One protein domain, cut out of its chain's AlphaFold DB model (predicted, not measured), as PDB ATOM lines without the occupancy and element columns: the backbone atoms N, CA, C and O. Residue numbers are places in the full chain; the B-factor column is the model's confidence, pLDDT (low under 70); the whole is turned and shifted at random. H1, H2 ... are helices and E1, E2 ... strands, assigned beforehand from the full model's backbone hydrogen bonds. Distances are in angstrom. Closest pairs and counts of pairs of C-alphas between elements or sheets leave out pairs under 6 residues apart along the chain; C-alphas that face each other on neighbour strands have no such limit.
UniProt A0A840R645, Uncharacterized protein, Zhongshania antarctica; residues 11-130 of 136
ATOM      1  N   GLY A  11      22.328  33.688  -8.498       96.12
ATOM      2  CA  GLY A  11      20.983  33.133  -8.445       96.12
ATOM      3  C   GLY A  11      20.434  32.976  -7.035       96.12
ATOM      4  O   GLY A  11      19.221  33.025  -6.864       96.12
ATOM      5  N   GLY A  12      21.305  32.810  -6.041       97.56
ATOM      6  CA  GLY A  12      20.927  32.532  -4.658       97.56
ATOM      7  C   GLY A  12      21.570  31.259  -4.113       97.56
ATOM      8  O   GLY A  12      22.591  30.791  -4.631       97.56
ATOM      9  N   THR A  13      20.980  30.724  -3.047       98.25
ATOM     10  CA  THR A  13      21.506  29.588  -2.287       98.25
ATOM     11  C   THR A  13      20.591  28.374  -2.383       98.25
ATOM     12  O   THR A  13      19.363  28.489  -2.317       98.25
ATOM     13  N   ILE A  14      21.201  27.200  -2.531       98.31
ATOM     14  CA  ILE A  14      20.504  25.926  -2.724       98.31
ATOM     15  C   ILE A  14      20.967  24.929  -1.659       98.31
ATOM     16  O   ILE A  14      22.166  24.717  -1.485       98.31
ATOM     17  N   GLU A  15      20.023  24.293  -0.976       95.81
ATOM     18  CA  GLU A  15      20.262  23.252   0.027       95.81
ATOM     19  C   GLU A  15      19.725  21.886  -0.430       95.81
ATOM     20  O   GLU A  15      19.074  21.775  -1.473       95.81
ATOM     21  N   PHE A  16      20.042  20.827   0.324       94.69
ATOM     22  CA  PHE A  16      19.665  19.438   0.007       94.69
ATOM     23  C   PHE A  16      19.966  19.061  -1.450       94.69
ATOM     24  O   PHE A  16      19.137  18.502  -2.177       94.69
ATOM     25  N   TRP A  17      21.162  19.433  -1.895       95.62
ATOM     26  CA  TRP A  17      21.535  19.397  -3.298       95.62
ATOM     27  C   TRP A  17      22.090  18.030  -3.715       95.62
ATOM     28  O   TRP A  17      22.710  17.301  -2.939       95.62
ATOM     29  N   CYS A  18      21.876  17.681  -4.981       95.31
ATOM     30  CA  CYS A  18      22.456  16.510  -5.622       95.31
ATOM     31  C   CYS A  18      23.102  16.909  -6.948       95.31
ATOM     32  O   CYS A  18      22.407  17.375  -7.851       95.31
ATOM     33  N   ARG A  19      24.413  16.690  -7.085       95.38
ATOM     34  CA  ARG A  19      25.142  16.816  -8.357       95.38
ATOM     35  C   ARG A  19      24.966  15.525  -9.149       95.38
ATOM     36  O   ARG A  19      25.268  14.443  -8.655       95.38
ATOM     37  N   HIS A  20      24.465  15.642 -10.369       95.06
ATOM     38  CA  HIS A  20      24.240  14.527 -11.277       95.06
ATOM     39  C   HIS A  20      25.291  14.538 -12.383       95.06
ATOM     40  O   HIS A  20      25.312  15.469 -13.188       95.06
ATOM     41  N   ILE A  21      26.117  13.496 -12.448       94.12
ATOM     42  CA  ILE A  21      27.098  13.284 -13.514       94.12
ATOM     43  C   ILE A  21      26.438  12.428 -14.594       94.12
ATOM     44  O   ILE A  21      26.187  11.239 -14.411       94.12
ATOM     45  N   LEU A  22      26.103  13.060 -15.714       95.12
ATOM     46  CA  LEU A  22      25.280  12.494 -16.780       95.12
ATOM     47  C   LEU A  22      26.075  12.063 -18.015       95.12
ATOM     48  O   LEU A  22      25.476  11.577 -18.971       95.12
ATOM     49  N   THR A  23      27.400  12.215 -18.011       92.75
ATOM     50  CA  THR A  23      28.286  11.940 -19.156       92.75
ATOM     51  C   THR A  23      28.052  10.557 -19.769       92.75
ATOM     52  O   THR A  23      27.920  10.432 -20.983       92.75
ATOM     53  N   GLN A  24      27.881   9.532 -18.929       89.56
ATOM     54  CA  GLN A  24      27.618   8.149 -19.350       89.56
ATOM     55  C   GLN A  24      26.246   7.924 -20.013       89.56
ATOM     56  O   GLN A  24      26.018   6.877 -20.610       89.56
ATOM     57  N   HIS A  25      25.322   8.883 -19.900       91.94
ATOM     58  CA  HIS A  25      23.981   8.815 -20.497       91.94
ATOM     59  C   HIS A  25      23.897   9.520 -21.852       91.94
ATOM     60  O   HIS A  25      22.828   9.539 -22.468       91.94
ATOM     61  N   LEU A  26      24.984  10.142 -22.313       93.56
ATOM     62  CA  LEU A  26      25.020  10.749 -23.636       93.56
ATOM     63  C   LEU A  26      25.096   9.674 -24.729       93.56
ATOM     64  O   LEU A  26      25.748   8.646 -24.538       93.56
ATOM     65  N   PRO A  27      24.481   9.910 -25.905       96.25
ATOM     66  CA  PRO A  27      24.737   9.092 -27.081       96.25
ATOM     67  C   PRO A  27      26.238   9.028 -27.367       96.25
ATOM     68  O   PRO A  27      26.914  10.057 -27.318       96.25
ATOM     69  N   LYS A  28      26.743   7.835 -27.696       95.12
ATOM     70  CA  LYS A  28      28.175   7.584 -27.903       95.12
ATOM     71  C   LYS A  28      28.810   8.588 -28.872       95.12
ATOM     72  O   LYS A  28      29.794   9.221 -28.514       95.12
ATOM     73  N   ASP A  29      28.191   8.803 -30.030       96.81
ATOM     74  CA  ASP A  29      28.705   9.717 -31.058       96.81
ATOM     75  C   ASP A  29      28.800  11.167 -30.549       96.81
ATOM     76  O   ASP A  29      29.744  11.888 -30.859       96.81
ATOM     77  N   LEU A  30      27.844  11.600 -29.718       94.88
ATOM     78  CA  LEU A  30      27.871  12.933 -29.115       94.88
ATOM     79  C   LEU A  30      28.976  13.048 -28.060       94.88
ATOM     80  O   LEU A  30      29.635  14.083 -27.982       94.88
ATOM     81  N   LEU A  31      29.165  12.006 -27.249       94.50
ATOM     82  CA  LEU A  31      30.226  11.969 -26.249       94.50
ATOM     83  C   LEU A  31      31.608  12.007 -26.910       94.50
ATOM     84  O   LEU A  31      32.452  12.787 -26.486       94.50
ATOM     85  N   GLU A  32      31.822  11.225 -27.969       95.44
ATOM     86  CA  GLU A  32      33.080  11.223 -28.726       95.44
ATOM     87  C   GLU A  32      33.385  12.603 -29.320       95.44
ATOM     88  O   GLU A  32      34.500  13.101 -29.168       95.44
ATOM     89  N   LEU A  33      32.388  13.263 -29.923       95.88
ATOM     90  CA  LEU A  33      32.540  14.630 -30.429       95.88
ATOM     91  C   LEU A  33      32.896  15.622 -29.316       95.88
ATOM     92  O   LEU A  33      33.770  16.464 -29.501       95.88
ATOM     93  N   LYS A  34      32.244  15.519 -28.153       93.69
ATOM     94  CA  LYS A  34      32.504  16.415 -27.021       93.69
ATOM     95  C   LYS A  34      33.889  16.210 -26.417       93.69
ATOM     96  O   LYS A  34      34.571  17.195 -26.173       93.69
ATOM     97  N   LEU A  35      34.323  14.962 -26.252       93.88
ATOM     98  CA  LEU A  35      35.653  14.633 -25.731       93.88
ATOM     99  C   LEU A  35      36.784  15.000 -26.702       93.88
ATOM    100  O   LEU A  35      37.900  15.273 -26.267       93.88
ATOM    101  N   ALA A  36      36.515  15.016 -28.011       95.00
ATOM    102  CA  ALA A  36      37.473  15.496 -29.003       95.00
ATOM    103  C   ALA A  36      37.674  17.023 -28.940       95.00
ATOM    104  O   ALA A  36      38.774  17.502 -29.211       95.00
ATOM    105  N   GLU A  37      36.625  17.779 -28.597       94.50
ATOM    106  CA  GLU A  37      36.688  19.233 -28.377       94.50
ATOM    107  C   GLU A  37      37.310  19.580 -27.015       94.50
ATOM    108  O   GLU A  37      38.105  20.513 -26.918       94.50
ATOM    109  N   ASP A  38      36.941  18.827 -25.979       92.62
ATOM    110  CA  ASP A  38      37.344  19.031 -24.592       92.62
ATOM    111  C   ASP A  38      37.524  17.668 -23.890       92.62
ATOM    112  O   ASP A  38      36.535  17.035 -23.507       92.62
ATOM    113  N   PRO A  39      38.772  17.196 -23.700       92.81
ATOM    114  CA  PRO A  39      39.048  15.917 -23.048       92.81
ATOM    115  C   PRO A  39      38.558  15.818 -21.597       92.81
ATOM    116  O   PRO A  39      38.427  14.707 -21.085       92.81
ATOM    117  N   GLU A  40      38.303  16.949 -20.933       88.56
ATOM    118  CA  GLU A  40      37.790  17.008 -19.560       88.56
ATOM    119  C   GLU A  40      36.265  17.201 -19.517       88.56
ATOM    120  O   GLU A  40      35.686  17.378 -18.442       88.56
ATOM    121  N   PHE A  41      35.593  17.134 -20.674       90.75
ATOM    122  CA  PHE A  41      34.157  17.342 -20.767       90.75
ATOM    123  C   PHE A  41      33.379  16.403 -19.840       90.75
ATOM    124  O   PHE A  41      33.462  15.173 -19.919       90.75
ATOM    125  N   SER A  42      32.517  17.005 -19.027       92.50
ATOM    126  CA  SER A  42      31.558  16.298 -18.193       92.50
ATOM    127  C   SER A  42      30.182  16.940 -18.337       92.50
ATOM    128  O   SER A  42      30.013  18.151 -18.185       92.50
ATOM    129  N   ALA A  43      29.174  16.129 -18.655       95.12
ATOM    130  CA  ALA A  43      27.797  16.592 -18.730       95.12
ATOM    131  C   ALA A  43      27.162  16.486 -17.352       95.12
ATOM    132  O   ALA A  43      26.853  15.389 -16.896       95.12
ATOM    133  N   GLU A  44      26.936  17.618 -16.694       95.56
ATOM    134  CA  GLU A  44      26.481  17.616 -15.307       95.56
ATOM    135  C   GLU A  44      25.382  18.636 -15.053       95.56
ATOM    136  O   GLU A  44      25.332  19.697 -15.671       95.56
ATOM    137  N   ILE A  45      24.504  18.320 -14.109       96.94
ATOM    138  CA  ILE A  45      23.482  19.228 -13.574       96.94
ATOM    139  C   ILE A  45      23.438  19.077 -12.057       96.94
ATOM    140  O   ILE A  45      23.979  18.117 -11.511       96.94
ATOM    141  N   PHE A  46      22.728  19.958 -11.365       96.94
ATOM    142  CA  PHE A  46      22.317  19.701  -9.993       96.94
ATOM    143  C   PHE A  46      20.808  19.851  -9.820       96.94
ATOM    144  O   PHE A  46      20.138  20.606 -10.529       96.94
ATOM    145  N   THR A  47      20.278  19.110  -8.855       98.12
ATOM    146  CA  THR A  47      18.953  19.341  -8.276       98.12
ATOM    147  C   THR A  47      19.118  19.800  -6.836       98.12
ATOM    148  O   THR A  47      20.142  19.520  -6.214       98.12
ATOM    149  N   GLY A  48      18.148  20.532  -6.301       97.50
ATOM    150  CA  GLY A  48      18.192  20.984  -4.911       97.50
ATOM    151  C   GLY A  48      16.943  21.752  -4.508       97.50
ATOM    152  O   GLY A  48      16.085  22.041  -5.346       97.50
ATOM    153  N   GLN A  49      16.846  22.064  -3.223       97.94
ATOM    154  CA  GLN A  49      15.800  22.914  -2.673       97.94
ATOM    155  C   GLN A  49      16.299  24.357  -2.583       97.94
ATOM    156  O   GLN A  49      17.417  24.619  -2.140       97.94
ATOM    157  N   VAL A  50      15.472  25.301  -3.016       98.44
ATOM    158  CA  VAL A  50      15.775  26.729  -2.932       98.44
ATOM    159  C   VAL A  50      15.727  27.155  -1.466       98.44
ATOM    160  O   VAL A  50      14.664  27.110  -0.851       98.44
ATOM    161  N   ALA A  51      16.858  27.603  -0.922       97.88
ATOM    162  CA  ALA A  51      16.905  28.247   0.391       97.88
ATOM    163  C   ALA A  51      16.659  29.756   0.245       97.88
ATOM    164  O   ALA A  51      15.843  30.344   0.954       97.88
ATOM    165  N   GLU A  52      17.316  30.373  -0.738       98.25
ATOM    166  CA  GLU A  52      17.124  31.770  -1.111       98.25
ATOM    167  C   GLU A  52      17.240  31.927  -2.629       98.25
ATOM    168  O   GLU A  52      18.179  31.418  -3.236       98.25
ATOM    169  N   ASP A  53      16.334  32.687  -3.244       97.38
ATOM    170  CA  ASP A  53      16.439  33.077  -4.651       97.38
ATOM    171  C   ASP A  53      16.556  34.598  -4.771       97.38
ATOM    172  O   ASP A  53      15.694  35.357  -4.327       97.38
ATOM    173  N   LYS A  54      17.650  35.047  -5.385       96.69
ATOM    174  CA  LYS A  54      17.968  36.472  -5.546       96.69
ATOM    175  C   LYS A  54      17.357  37.079  -6.805       96.69
ATOM    176  O   LYS A  54      17.407  38.294  -6.973       96.69
ATOM    177  N   LEU A  55      16.796  36.247  -7.686       95.94
ATOM    178  CA  LEU A  55      16.276  36.670  -8.988       95.94
ATOM    179  C   LEU A  55      14.741  36.622  -9.086       95.94
ATOM    180  O   LEU A  55      14.201  36.956 -10.137       95.94
ATOM    181  N   GLY A  56      14.031  36.237  -8.018       94.62
ATOM    182  CA  GLY A  56      12.561  36.280  -7.940       94.62
ATOM    183  C   GLY A  56      11.823  35.253  -8.814       94.62
ATOM    184  O   GLY A  56      10.661  35.451  -9.159       94.62
ATOM    185  N   ARG A  57      12.500  34.173  -9.193       94.88
ATOM    186  CA  ARG A  57      12.006  33.027  -9.963       94.88
ATOM    187  C   ARG A  57      11.296  31.994  -9.089       94.88
ATOM    188  O   ARG A  57      10.355  31.365  -9.567       94.88
ATOM    189  N   TRP A  58      11.751  31.810  -7.850       96.75
ATOM    190  CA  TRP A  58      11.297  30.740  -6.958       96.75
ATOM    191  C   TRP A  58      11.028  31.231  -5.543       96.75
ATOM    192  O   TRP A  58      11.486  32.295  -5.124       96.75
ATOM    193  N   ARG A  59      10.279  30.425  -4.794       97.31
ATOM    194  CA  ARG A  59      10.067  30.608  -3.361       97.31
ATOM    195  C   ARG A  59      11.011  29.694  -2.577       97.31
ATOM    196  O   ARG A  59      11.323  28.598  -3.044       97.31
ATOM    197  N   PRO A  60      11.427  30.098  -1.364       98.00
ATOM    198  CA  PRO A  60      12.084  29.182  -0.443       98.00
ATOM    199  C   PRO A  60      11.258  27.904  -0.247       98.00
ATOM    200  O   PRO A  60      10.041  27.972  -0.057       98.00
ATOM    201  N   GLY A  61      11.919  26.750  -0.307       96.81
ATOM    202  CA  GLY A  61      11.300  25.428  -0.247       96.81
ATOM    203  C   GLY A  61      10.970  24.804  -1.608       96.81
ATOM    204  O   GLY A  61      10.772  23.587  -1.667       96.81
ATOM    205  N   ASP A  62      10.961  25.579  -2.700       98.12
ATOM    206  CA  ASP A  62      10.746  25.038  -4.044       98.12
ATOM    207  C   ASP A  62      11.893  24.095  -4.438       98.12
ATOM    208  O   ASP A  62      13.068  24.364  -4.182       98.12
ATOM    209  N   ALA A  63      11.563  22.991  -5.107       98.00
ATOM    210  CA  ALA A  63      12.565  22.148  -5.746       98.00
ATOM    211  C   ALA A  63      12.969  22.746  -7.099       98.00
ATOM    212  O   ALA A  63      12.119  23.215  -7.859       98.00
ATOM    213  N   MET A  64      14.254  22.671  -7.435       96.94
ATOM    214  CA  MET A  64      14.775  23.139  -8.715       96.94
ATOM    215  C   MET A  64      15.729  22.140  -9.368       96.94
ATOM    216  O   MET A  64      16.330  21.283  -8.716       96.94
ATOM    217  N   GLN A  65      15.891  22.300 -10.681       97.19
ATOM    218  CA  GLN A  65      16.928  21.661 -11.483       97.19
ATOM    219  C   GLN A  65      17.711  22.735 -12.228       97.19
ATOM    220  O   GLN A  65      17.128  23.645 -12.821       97.19
ATOM    221  N   SER A  66      19.032  22.623 -12.219       96.62
ATOM    222  CA  SER A  66      19.892  23.531 -12.955       96.62
ATOM    223  C   SER A  66      19.902  23.221 -14.455       96.62
ATOM    224  O   SER A  66      19.591  22.115 -14.905       96.62
ATOM    225  N   SER A  67      20.344  24.194 -15.251       95.19
ATOM    226  CA  SER A  67      20.941  23.888 -16.555       95.19
ATOM    227  C   SER A  67      22.303  23.203 -16.372       95.19
ATOM    228  O   SER A  67      22.769  23.055 -15.242       95.19
ATOM    229  N   LEU A  68      22.967  22.846 -17.478       95.12
ATOM    230  CA  LEU A  68      24.316  22.279 -17.433       95.12
ATOM    231  C   LEU A  68      25.264  23.130 -16.580       95.12
ATOM    232  O   LEU A  68      25.272  24.366 -16.687       95.12
ATOM    233  N   ILE A  69      26.017  22.436 -15.733       95.62
ATOM    234  CA  ILE A  69      27.129  22.974 -14.964       95.62
ATOM    235  C   ILE A  69      28.275  23.218 -15.941       95.62
ATOM    236  O   ILE A  69      28.602  22.366 -16.760       95.62
ATOM    237  N   ILE A  70      28.837  24.417 -15.868       94.06
ATOM    238  CA  ILE A  70      30.061  24.807 -16.569       94.06
ATOM    239  C   ILE A  70      31.246  24.646 -15.631       94.06
ATOM    240  O   ILE A  70      32.317  24.233 -16.056       94.06
ATOM    241  N   ASN A  71      31.052  24.991 -14.358       92.69
ATOM    242  CA  ASN A  71      32.122  24.974 -13.385       92.69
ATOM    243  C   ASN A  71      31.600  24.654 -11.989       92.69
ATOM    244  O   ASN A  71      30.510  25.091 -11.613       92.69
ATOM    245  N   PHE A  72      32.388  23.920 -11.213       91.81
ATOM    246  CA  PHE A  72      32.072  23.592  -9.832       91.81
ATOM    247  C   PHE A  72      33.327  23.680  -8.974       91.81
ATOM    248  O   PHE A  72      34.316  22.997  -9.228       91.81
ATOM    249  N   ASP A  73      33.281  24.526  -7.950       90.50
ATOM    250  CA  ASP A  73      34.340  24.615  -6.955       90.50
ATOM    251  C   ASP A  73      33.939  23.819  -5.713       90.50
ATOM    252  O   ASP A  73      33.080  24.234  -4.940       90.50
ATOM    253  N   GLU A  74      34.587  22.676  -5.505       84.75
ATOM    254  CA  GLU A  74      34.306  21.780  -4.379       84.75
ATOM    255  C   GLU A  74      34.642  22.390  -3.011       84.75
ATOM    256  O   GLU A  74      34.083  21.969  -2.001       84.75
ATOM    257  N   LYS A  75      35.538  23.385  -2.953       85.00
ATOM    258  CA  LYS A  75      35.931  24.029  -1.691       85.00
ATOM    259  C   LYS A  75      34.919  25.074  -1.261       85.00
ATOM    260  O   LYS A  75      34.598  25.171  -0.079       85.00
ATOM    261  N   THR A  76      34.462  25.884  -2.210       88.12
ATOM    262  CA  THR A  76      33.515  26.970  -1.936       88.12
ATOM    263  C   THR A  76      32.069  26.546  -2.133       88.12
ATOM    264  O   THR A  76      31.181  27.244  -1.663       88.12
ATOM    265  N   LEU A  77      31.823  25.412  -2.794       91.94
ATOM    266  CA  LEU A  77      30.508  24.939  -3.228       91.94
ATOM    267  C   LEU A  77      29.772  25.936  -4.141       91.94
ATOM    268  O   LEU A  77      28.541  25.940  -4.220       91.94
ATOM    269  N   LEU A  78      30.528  26.769  -4.858       95.69
ATOM    270  CA  LEU A  78      29.998  27.608  -5.924       95.69
ATOM    271  C   LEU A  78      29.835  26.787  -7.202       95.69
ATOM    272  O   LEU A  78      30.758  26.105  -7.654       95.69
ATOM    273  N   VAL A  79      28.649  26.881  -7.796       96.31
ATOM    274  CA  VAL A  79      28.315  26.238  -9.066       96.31
ATOM    275  C   VAL A  79      28.022  27.305 -10.094       96.31
ATOM    276  O   VAL A  79      27.109  28.118  -9.933       96.31
ATOM    277  N   GLU A  80      28.727  27.241 -11.209       96.81
ATOM    278  CA  GLU A  80      28.402  28.002 -12.395       96.81
ATOM    279  C   GLU A  80      27.619  27.149 -13.367       96.81
ATOM    280  O   GLU A  80      28.030  26.061 -13.764       96.81
ATOM    281  N   THR A  81      26.495  27.691 -13.799       95.81
ATOM    282  CA  THR A  81      25.693  27.127 -14.874       95.81
ATOM    283  C   THR A  81      25.785  28.020 -16.107       95.81
ATOM    284  O   THR A  81      26.395  29.095 -16.081       95.81
ATOM    285  N   LYS A  82      25.126  27.619 -17.200       90.88
ATOM    286  CA  LYS A  82      25.059  28.424 -18.428       90.88
ATOM    287  C   LYS A  82      24.719  29.900 -18.190       90.88
ATOM    288  O   LYS A  82      25.362  30.756 -18.785       90.88
ATOM    289  N   ASN A  83      23.759  30.192 -17.311       91.31
ATOM    290  CA  ASN A  83      23.199  31.542 -17.174       91.31
ATOM    291  C   ASN A  83      23.314  32.136 -15.763       91.31
ATOM    292  O   ASN A  83      22.901  33.272 -15.546       91.31
ATOM    293  N   THR A  84      23.746  31.364 -14.768       96.19
ATOM    294  CA  THR A  84      23.597  31.759 -13.358       96.19
ATOM    295  C   THR A  84      24.644  31.076 -12.495       96.19
ATOM    296  O   THR A  84      24.979  29.914 -12.744       96.19
ATOM    297  N   ILE A  85      25.114  31.776 -11.466       97.50
ATOM    298  CA  ILE A  85      25.973  31.219 -10.418       97.50
ATOM    299  C   ILE A  85      25.124  30.971  -9.171       97.50
ATOM    300  O   ILE A  85      24.337  31.830  -8.784       97.50
ATOM    301  N   TYR A  86      25.281  29.813  -8.540       97.88
ATOM    302  CA  TYR A  86      24.603  29.459  -7.295       97.88
ATOM    303  C   TYR A  86      25.620  29.100  -6.222       97.88
ATOM    304  O   TYR A  86      26.697  28.588  -6.523       97.88
ATOM    305  N   GLN A  87      25.241  29.320  -4.970       97.69
ATOM    306  CA  GLN A  87      25.962  28.812  -3.811       97.69
ATOM    307  C   GLN A  87      25.221  27.586  -3.277       97.69
ATOM    308  O   GLN A  87      24.084  27.705  -2.819       97.69
ATOM    309  N   LEU A  88      25.848  26.413  -3.312       96.44
ATOM    310  CA  LEU A  88      25.305  25.253  -2.612       96.44
ATOM    311  C   LEU A  88      25.678  25.347  -1.132       96.44
ATOM    312  O   LEU A  88      26.798  25.733  -0.789       96.44
ATOM    313  N   ILE A  89      24.736  25.027  -0.252       93.88
ATOM    314  CA  ILE A  89      24.929  25.077   1.198       93.88
ATOM    315  C   ILE A  89      24.524  23.756   1.844       93.88
ATOM    316  O   ILE A  89      23.661  23.030   1.346       93.88
ATOM    317  N   GLY A  90      25.152  23.460   2.980       89.31
ATOM    318  CA  GLY A  90      24.904  22.228   3.718       89.31
ATOM    319  C   GLY A  90      25.376  20.967   2.981       89.31
ATOM    320  O   GLY A  90      26.034  21.050   1.938       89.31
ATOM    321  N   PRO A  91      25.078  19.786   3.547       86.50
ATOM    322  CA  PRO A  91      25.446  18.522   2.936       86.50
ATOM    323  C   PRO A  91      24.647  18.280   1.652       86.50
ATOM    324  O   PRO A  91      23.471  18.634   1.538       86.50
ATOM    325  N   GLY A  92      25.298  17.622   0.703       89.31
ATOM    326  CA  GLY A  92      24.690  17.150  -0.532       89.31
ATOM    327  C   GLY A  92      25.305  15.832  -0.972       89.31
ATOM    328  O   GLY A  92      26.140  15.249  -0.276       89.31
ATOM    329  N   ARG A  93      24.882  15.347  -2.135       87.44
ATOM    330  CA  ARG A  93      25.363  14.076  -2.690       87.44
ATOM    331  C   ARG A  93      25.750  14.198  -4.156       87.44
ATOM    332  O   ARG A  93      25.234  15.046  -4.881       87.44
ATOM    333  N   ILE A  94      26.623  13.309  -4.600       90.38
ATOM    334  CA  ILE A  94      26.947  13.116  -6.014       90.38
ATOM    335  C   ILE A  94      26.272  11.829  -6.485       90.38
ATOM    336  O   ILE A  94      26.210  10.856  -5.739       90.38
ATOM    337  N   SER A  95      25.738  11.818  -7.700       88.56
ATOM    338  CA  SER A  95      25.097  10.646  -8.291       88.56
ATOM    339  C   SER A  95      25.374  10.582  -9.785       88.56
ATOM    340  O   SER A  95      25.390  11.605 -10.462       88.56
ATOM    341  N   THR A  96      25.535   9.380 -10.324       90.69
ATOM    342  CA  THR A  96      25.597   9.153 -11.775       90.69
ATOM    343  C   THR A  96      24.217   8.847 -12.371       90.69
ATOM    344  O   THR A  96      24.071   8.651 -13.578       90.69
ATOM    345  N   ALA A  97      23.168   8.822 -11.543       89.19
ATOM    346  CA  ALA A  97      21.804   8.589 -11.987       89.19
ATOM    347  C   ALA A  97      21.192   9.857 -12.594       89.19
ATOM    348  O   ALA A  97      21.249  10.951 -12.015       89.19
ATOM    349  N   LYS A  98      20.528   9.688 -13.740       89.50
ATOM    350  CA  LYS A  98      19.698  10.733 -14.338       89.50
ATOM    351  C   LYS A  98      18.445  10.946 -13.477       89.50
ATOM    352  O   LYS A  98      17.742   9.973 -13.206       89.50
ATOM    353  N   PRO A  99      18.128  12.182 -13.054       89.75
ATOM    354  CA  PRO A  99      16.898  12.427 -12.315       89.75
ATOM    355  C   PRO A  99      15.690  12.217 -13.237       89.75
ATOM    356  O   PRO A  99      15.587  12.849 -14.285       89.75
ATOM    357  N   GLU A 100      14.769  11.333 -12.846       88.12
ATOM    358  CA  GLU A 100      13.487  11.141 -13.547       88.12
ATOM    359  C   GLU A 100      12.596  12.379 -13.411       88.12
ATOM    360  O   GLU A 100      12.002  12.854 -14.378       88.12
ATOM    361  N   ARG A 101      12.542  12.917 -12.188       93.69
ATOM    362  CA  ARG A 101      11.920  14.189 -11.832       93.69
ATOM    363  C   ARG A 101      12.768  14.877 -10.771       93.69
ATOM    364  O   ARG A 101      13.263  14.223  -9.850       93.69
ATOM    365  N   TYR A 102      12.934  16.189 -10.896       92.31
ATOM    366  CA  TYR A 102      13.820  16.939 -10.011       92.31
ATOM    367  C   TYR A 102      13.281  17.031  -8.579       92.31
ATOM    368  O   TYR A 102      14.044  16.869  -7.635       92.31
ATOM    369  N   ASP A 103      11.973  17.205  -8.400       94.62
ATOM    370  CA  ASP A 103      11.321  17.257  -7.086       94.62
ATOM    371  C   ASP A 103      11.488  15.944  -6.311       94.62
ATOM    372  O   ASP A 103      11.840  15.940  -5.132       94.62
ATOM    373  N   TYR A 104      11.339  14.816  -7.003       93.50
ATOM    374  CA  TYR A 104      11.594  13.499  -6.439       93.50
ATOM    375  C   TYR A 104      13.075  13.287  -6.083       93.50
ATOM    376  O   TYR A 104      13.385  12.723  -5.033       93.50
ATOM    377  N   ALA A 105      14.002  13.766  -6.921       92.69
ATOM    378  CA  ALA A 105      15.435  13.695  -6.639       92.69
ATOM    379  C   ALA A 105      15.823  14.505  -5.389       92.69
ATOM    380  O   ALA A 105      16.624  14.019  -4.589       92.69
ATOM    381  N   VAL A 106      15.217  15.682  -5.197       94.94
ATOM    382  CA  VAL A 106      15.371  16.504  -3.986       94.94
ATOM    383  C   VAL A 106      14.812  15.774  -2.766       94.94
ATOM    384  O   VAL A 106      15.516  15.640  -1.769       94.94
ATOM    385  N   GLY A 107      13.603  15.210  -2.858       93.12
ATOM    386  CA  GLY A 107      13.005  14.424  -1.773       93.12
ATOM    387  C   GLY A 107      13.868  13.232  -1.345       93.12
ATOM    388  O   GLY A 107      14.071  13.015  -0.152       93.12
ATOM    389  N   LYS A 108      14.454  12.505  -2.308       91.56
ATOM    390  CA  LYS A 108      15.436  11.442  -2.031       91.56
ATOM    391  C   LYS A 108      16.651  11.966  -1.272       91.56
ATOM    392  O   LYS A 108      17.090  11.330  -0.322       91.56
ATOM    393  N   THR A 109      17.198  13.108  -1.686       90.94
ATOM    394  CA  THR A 109      18.350  13.718  -1.010       90.94
ATOM    395  C   THR A 109      18.006  14.111   0.424       90.94
ATOM    396  O   THR A 109      18.768  13.791   1.328       90.94
ATOM    397  N   ILE A 110      16.845  14.734   0.652       91.00
ATOM    398  CA  ILE A 110      16.370  15.087   1.998       91.00
ATOM    399  C   ILE A 110      16.250  13.834   2.872       91.00
ATOM    400  O   ILE A 110      16.761  13.830   3.989       91.00
ATOM    401  N   LEU A 111      15.621  12.770   2.360       88.31
ATOM    402  CA  LEU A 111      15.455  11.516   3.094       88.31
ATOM    403  C   LEU A 111      16.812  10.917   3.483       88.31
ATOM    404  O   LEU A 111      17.067  10.728   4.670       88.31
ATOM    405  N   LEU A 112      17.708  10.737   2.509       85.94
ATOM    406  CA  LEU A 112      19.051  10.194   2.733       85.94
ATOM    407  C   LEU A 112      19.834  11.008   3.770       85.94
ATOM    408  O   LEU A 112      20.429  10.446   4.684       85.94
ATOM    409  N   LEU A 113      19.809  12.339   3.667       84.44
ATOM    410  CA  LEU A 113      20.507  13.215   4.611       84.44
ATOM    411  C   LEU A 113      19.858  13.220   6.002       84.44
ATOM    412  O   LEU A 113      20.554  13.404   7.000       84.44
ATOM    413  N   SER A 114      18.541  13.013   6.088       79.75
ATOM    414  CA  SER A 114      17.828  12.903   7.363       79.75
ATOM    415  C   SER A 114      18.133  11.590   8.093       79.75
ATOM    416  O   SER A 114      18.285  11.596   9.315       79.75
ATOM    417  N   GLU A 115      18.288  10.497   7.342       74.19
ATOM    418  CA  GLU A 115      18.644   9.164   7.840       74.19
ATOM    419  C   GLU A 115      20.137   9.069   8.194       74.19
ATOM    420  O   GLU A 115      20.510   8.380   9.142       74.19
ATOM    421  N   ALA A 116      20.991   9.843   7.516       65.44
ATOM    422  CA  ALA A 116      22.434   9.908   7.752       65.44
ATOM    423  C   ALA A 116      22.856  10.595   9.074       65.44
ATOM    424  O   ALA A 116      24.051  10.781   9.313       65.44
ATOM    425  N   LYS A 117      21.929  10.924   9.990       51.62
ATOM    426  CA  LYS A 117      22.237  11.371  11.367       51.62
ATOM    427  C   LYS A 117      22.765  10.225  12.257       51.62
ATOM    428  O   LYS A 117      22.238   9.989  13.343       51.62
ATOM    429  N   GLY A 118      23.821   9.531  11.821       42.97
ATOM    430  CA  GLY A 118      24.519   8.540  12.649       42.97
ATOM    431  C   GLY A 118      25.284   7.412  11.950       42.97
ATOM    432  O   GLY A 118      25.786   6.551  12.666       42.97
ATOM    433  N   LEU A 119      25.409   7.371  10.619       38.19
ATOM    434  CA  LEU A 119      26.107   6.274   9.929       38.19
ATOM    435  C   LEU A 119      27.100   6.776   8.871       38.19
ATOM    436  O   LEU A 119      26.794   7.651   8.063       38.19
ATOM    437  N   GLN A 120      28.311   6.212   8.938       40.91
ATOM    438  CA  GLN A 120      29.368   6.313   7.935       40.91
ATOM    439  C   GLN A 120      28.973   5.569   6.650       40.91
ATOM    440  O   GLN A 120      28.265   4.571   6.708       40.91
ATOM    441  N   ILE A 121      29.474   6.123   5.540       42.06
ATOM    442  CA  ILE A 121      29.554   5.660   4.142       42.06
ATOM    443  C   ILE A 121      29.226   4.173   3.932       42.06
ATOM    444  O   ILE A 121      29.841   3.325   4.571       42.06
ATOM    445  N   ASP A 122      28.377   3.880   2.942       36.81
ATOM    446  CA  ASP A 122      28.356   2.563   2.302       36.81
ATOM    447  C   ASP A 122      28.444   2.679   0.772       36.81
ATOM    448  O   ASP A 122      28.072   3.691   0.167       36.81
ATOM    449  N   ASP A 123      29.036   1.639   0.202       45.94
ATOM    450  CA  ASP A 123      29.670   1.546  -1.102       45.94
ATOM    451  C   ASP A 123      28.741   1.718  -2.324       45.94
ATOM    452  O   ASP A 123      27.573   1.331  -2.347       45.94
ATOM    453  N   ALA A 124      29.381   2.218  -3.389       42.75
ATOM    454  CA  ALA A 124      29.139   1.994  -4.823       42.75
ATOM    455  C   ALA A 124      28.483   3.087  -5.694       42.75
ATOM    456  O   ALA A 124      28.834   3.127  -6.872       42.75
ATOM    457  N   GLU A 125      27.631   4.009  -5.214       45.78
ATOM    458  CA  GLU A 125      26.948   4.947  -6.154       45.78
ATOM    459  C   GLU A 125      26.848   6.432  -5.760       45.78
ATOM    460  O   GLU A 125      26.352   7.245  -6.552       45.78
ATOM    461  N   SER A 126      27.347   6.846  -4.593       43.31
ATOM    462  CA  SER A 126      27.324   8.268  -4.222       43.31
ATOM    463  C   SER A 126      28.416   8.666  -3.240       43.31
ATOM    464  O   SER A 126      28.517   8.099  -2.156       43.31
ATOM    465  N   VAL A 127      29.184   9.700  -3.591       46.97
ATOM    466  CA  VAL A 127      30.135  10.360  -2.685       46.97
ATOM    467  C   VAL A 127      29.411  11.520  -1.994       46.97
ATOM    468  O   VAL A 127      28.833  12.385  -2.661       46.97
ATOM    469  N   LEU A 128      29.411  11.526  -0.659       45.84
ATOM    470  CA  LEU A 128      28.941  12.653   0.150       45.84
ATOM    471  C   LEU A 128      30.071  13.679   0.275       45.84
ATOM    472  O   LEU A 128      31.173  13.337   0.701       45.84
ATOM    473  N   VAL A 129      29.795  14.935  -0.078       45.41
ATOM    474  CA  VAL A 129      30.746  16.042   0.089       45.41
ATOM    475  C   VAL A 129      30.340  16.832   1.326       45.41
ATOM    476  O   VAL A 129      29.272  17.445   1.358       45.41
ATOM    477  N   TYR A 130      31.196  16.816   2.344       44.72
ATOM    478  CA  TYR A 130      31.089  17.717   3.487       44.72
ATOM    479  C   TYR A 130      32.031  18.905   3.261       44.72
ATOM    480  O   TYR A 130      33.202  18.677   2.947       44.72
TER     481      TYR A 130
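Overview. This is residues 11 to 130 of the 136 residues of an uncharacterized protein of Zhongshania antarctica (UniProt A0A840R645). A small seven-stranded sheet, strongly twisted, is folded round on itself by sharp bends in its two long strands E1 and E2, with E4 coming back to the first residue of E2. H2 packs crosswise over E1 and E2, H1 makes a small head far off one end, where residues 35 to 40 stick out, and the last stretch loops out with residues 114 to 124 standing free. The printed part has 120 residues, with named elements in the order E1 H1 E2 E3 E4 E5 E6 E7 H2; the class is mixed, helices and strands. The sheet is branched and mixed: E1 is the parallel neighbour of E6 and E7, and the other pairs are antiparallel. The whole is compact, with a radius of gyration of the C-alphas of 14.7 A and spans of 41 by 38 by 28 A.

Along the chain. E1, residues 11 to 21, begins at C-alpha 11 (20.983, 33.133, -8.445), is 21.4 A long and bends by 95 degrees at residue 15. E2, residues 44 to 53, is 21.3 A long and bends by 89 degrees at residue 50. The shorter strands are E3, residues 63 to 65, E4, residues 69 to 73, E5, residues 78 to 81, E6, residues 85 to 88, and E7, residues 92 to 95. H2, residues 102 to 115, is 20.1 A long and ends at C-alpha 115 (18.644, 9.164, 7.840). H1, residues 28 to 37, is 14.4 A long.

Arrangement. E2 lies on one side of E1, with N 18 and O 47 at 2.8 A. On the other side of E1 are E6, beside residues 11 to 14, with N 14 and O 87 at 2.9 A, and E7, beside residues 16 to 20, with N 19 and O 93 at 2.9 A. E2 and E3 form a hairpin, with N 64 and O 48 at 2.8 A. E4, E5 and E6 form a meander, each strand the antiparallel neighbour of the one before: N 73 and O 78 are 3.0 A apart, N 79 and O 86 2.9 A. The closest C-alphas of E2 and E4, those of Glu 44 and Ile 69, are 5.4 A apart. H2 is on the sheet at a height over the sheet of 7.7 A, over E1 and E2, and runs across the strands, at 89 degrees to E1 on the local plane. The closest C-alphas of H2 and E2, those of Val 106 and Gly 48, are 5.4 A apart. H1 is not on the sheet, and H1 and H2 are apart. In H1 and H2 every O i to N i+4 pair is within hydrogen-bond range.

Size, cuts and confidence. The two C-alphas farthest apart, those of Leu 33 and Gly 118, are 44.2 A apart. The printed part has no cut, and no link between named elements is long. Residues 116 to 130 hold no named element, though residues 128 to 129 pair antiparallel with residues 92 to 93 of E7. Their pLDDT is under 70; the mean of the printed part is 87.5.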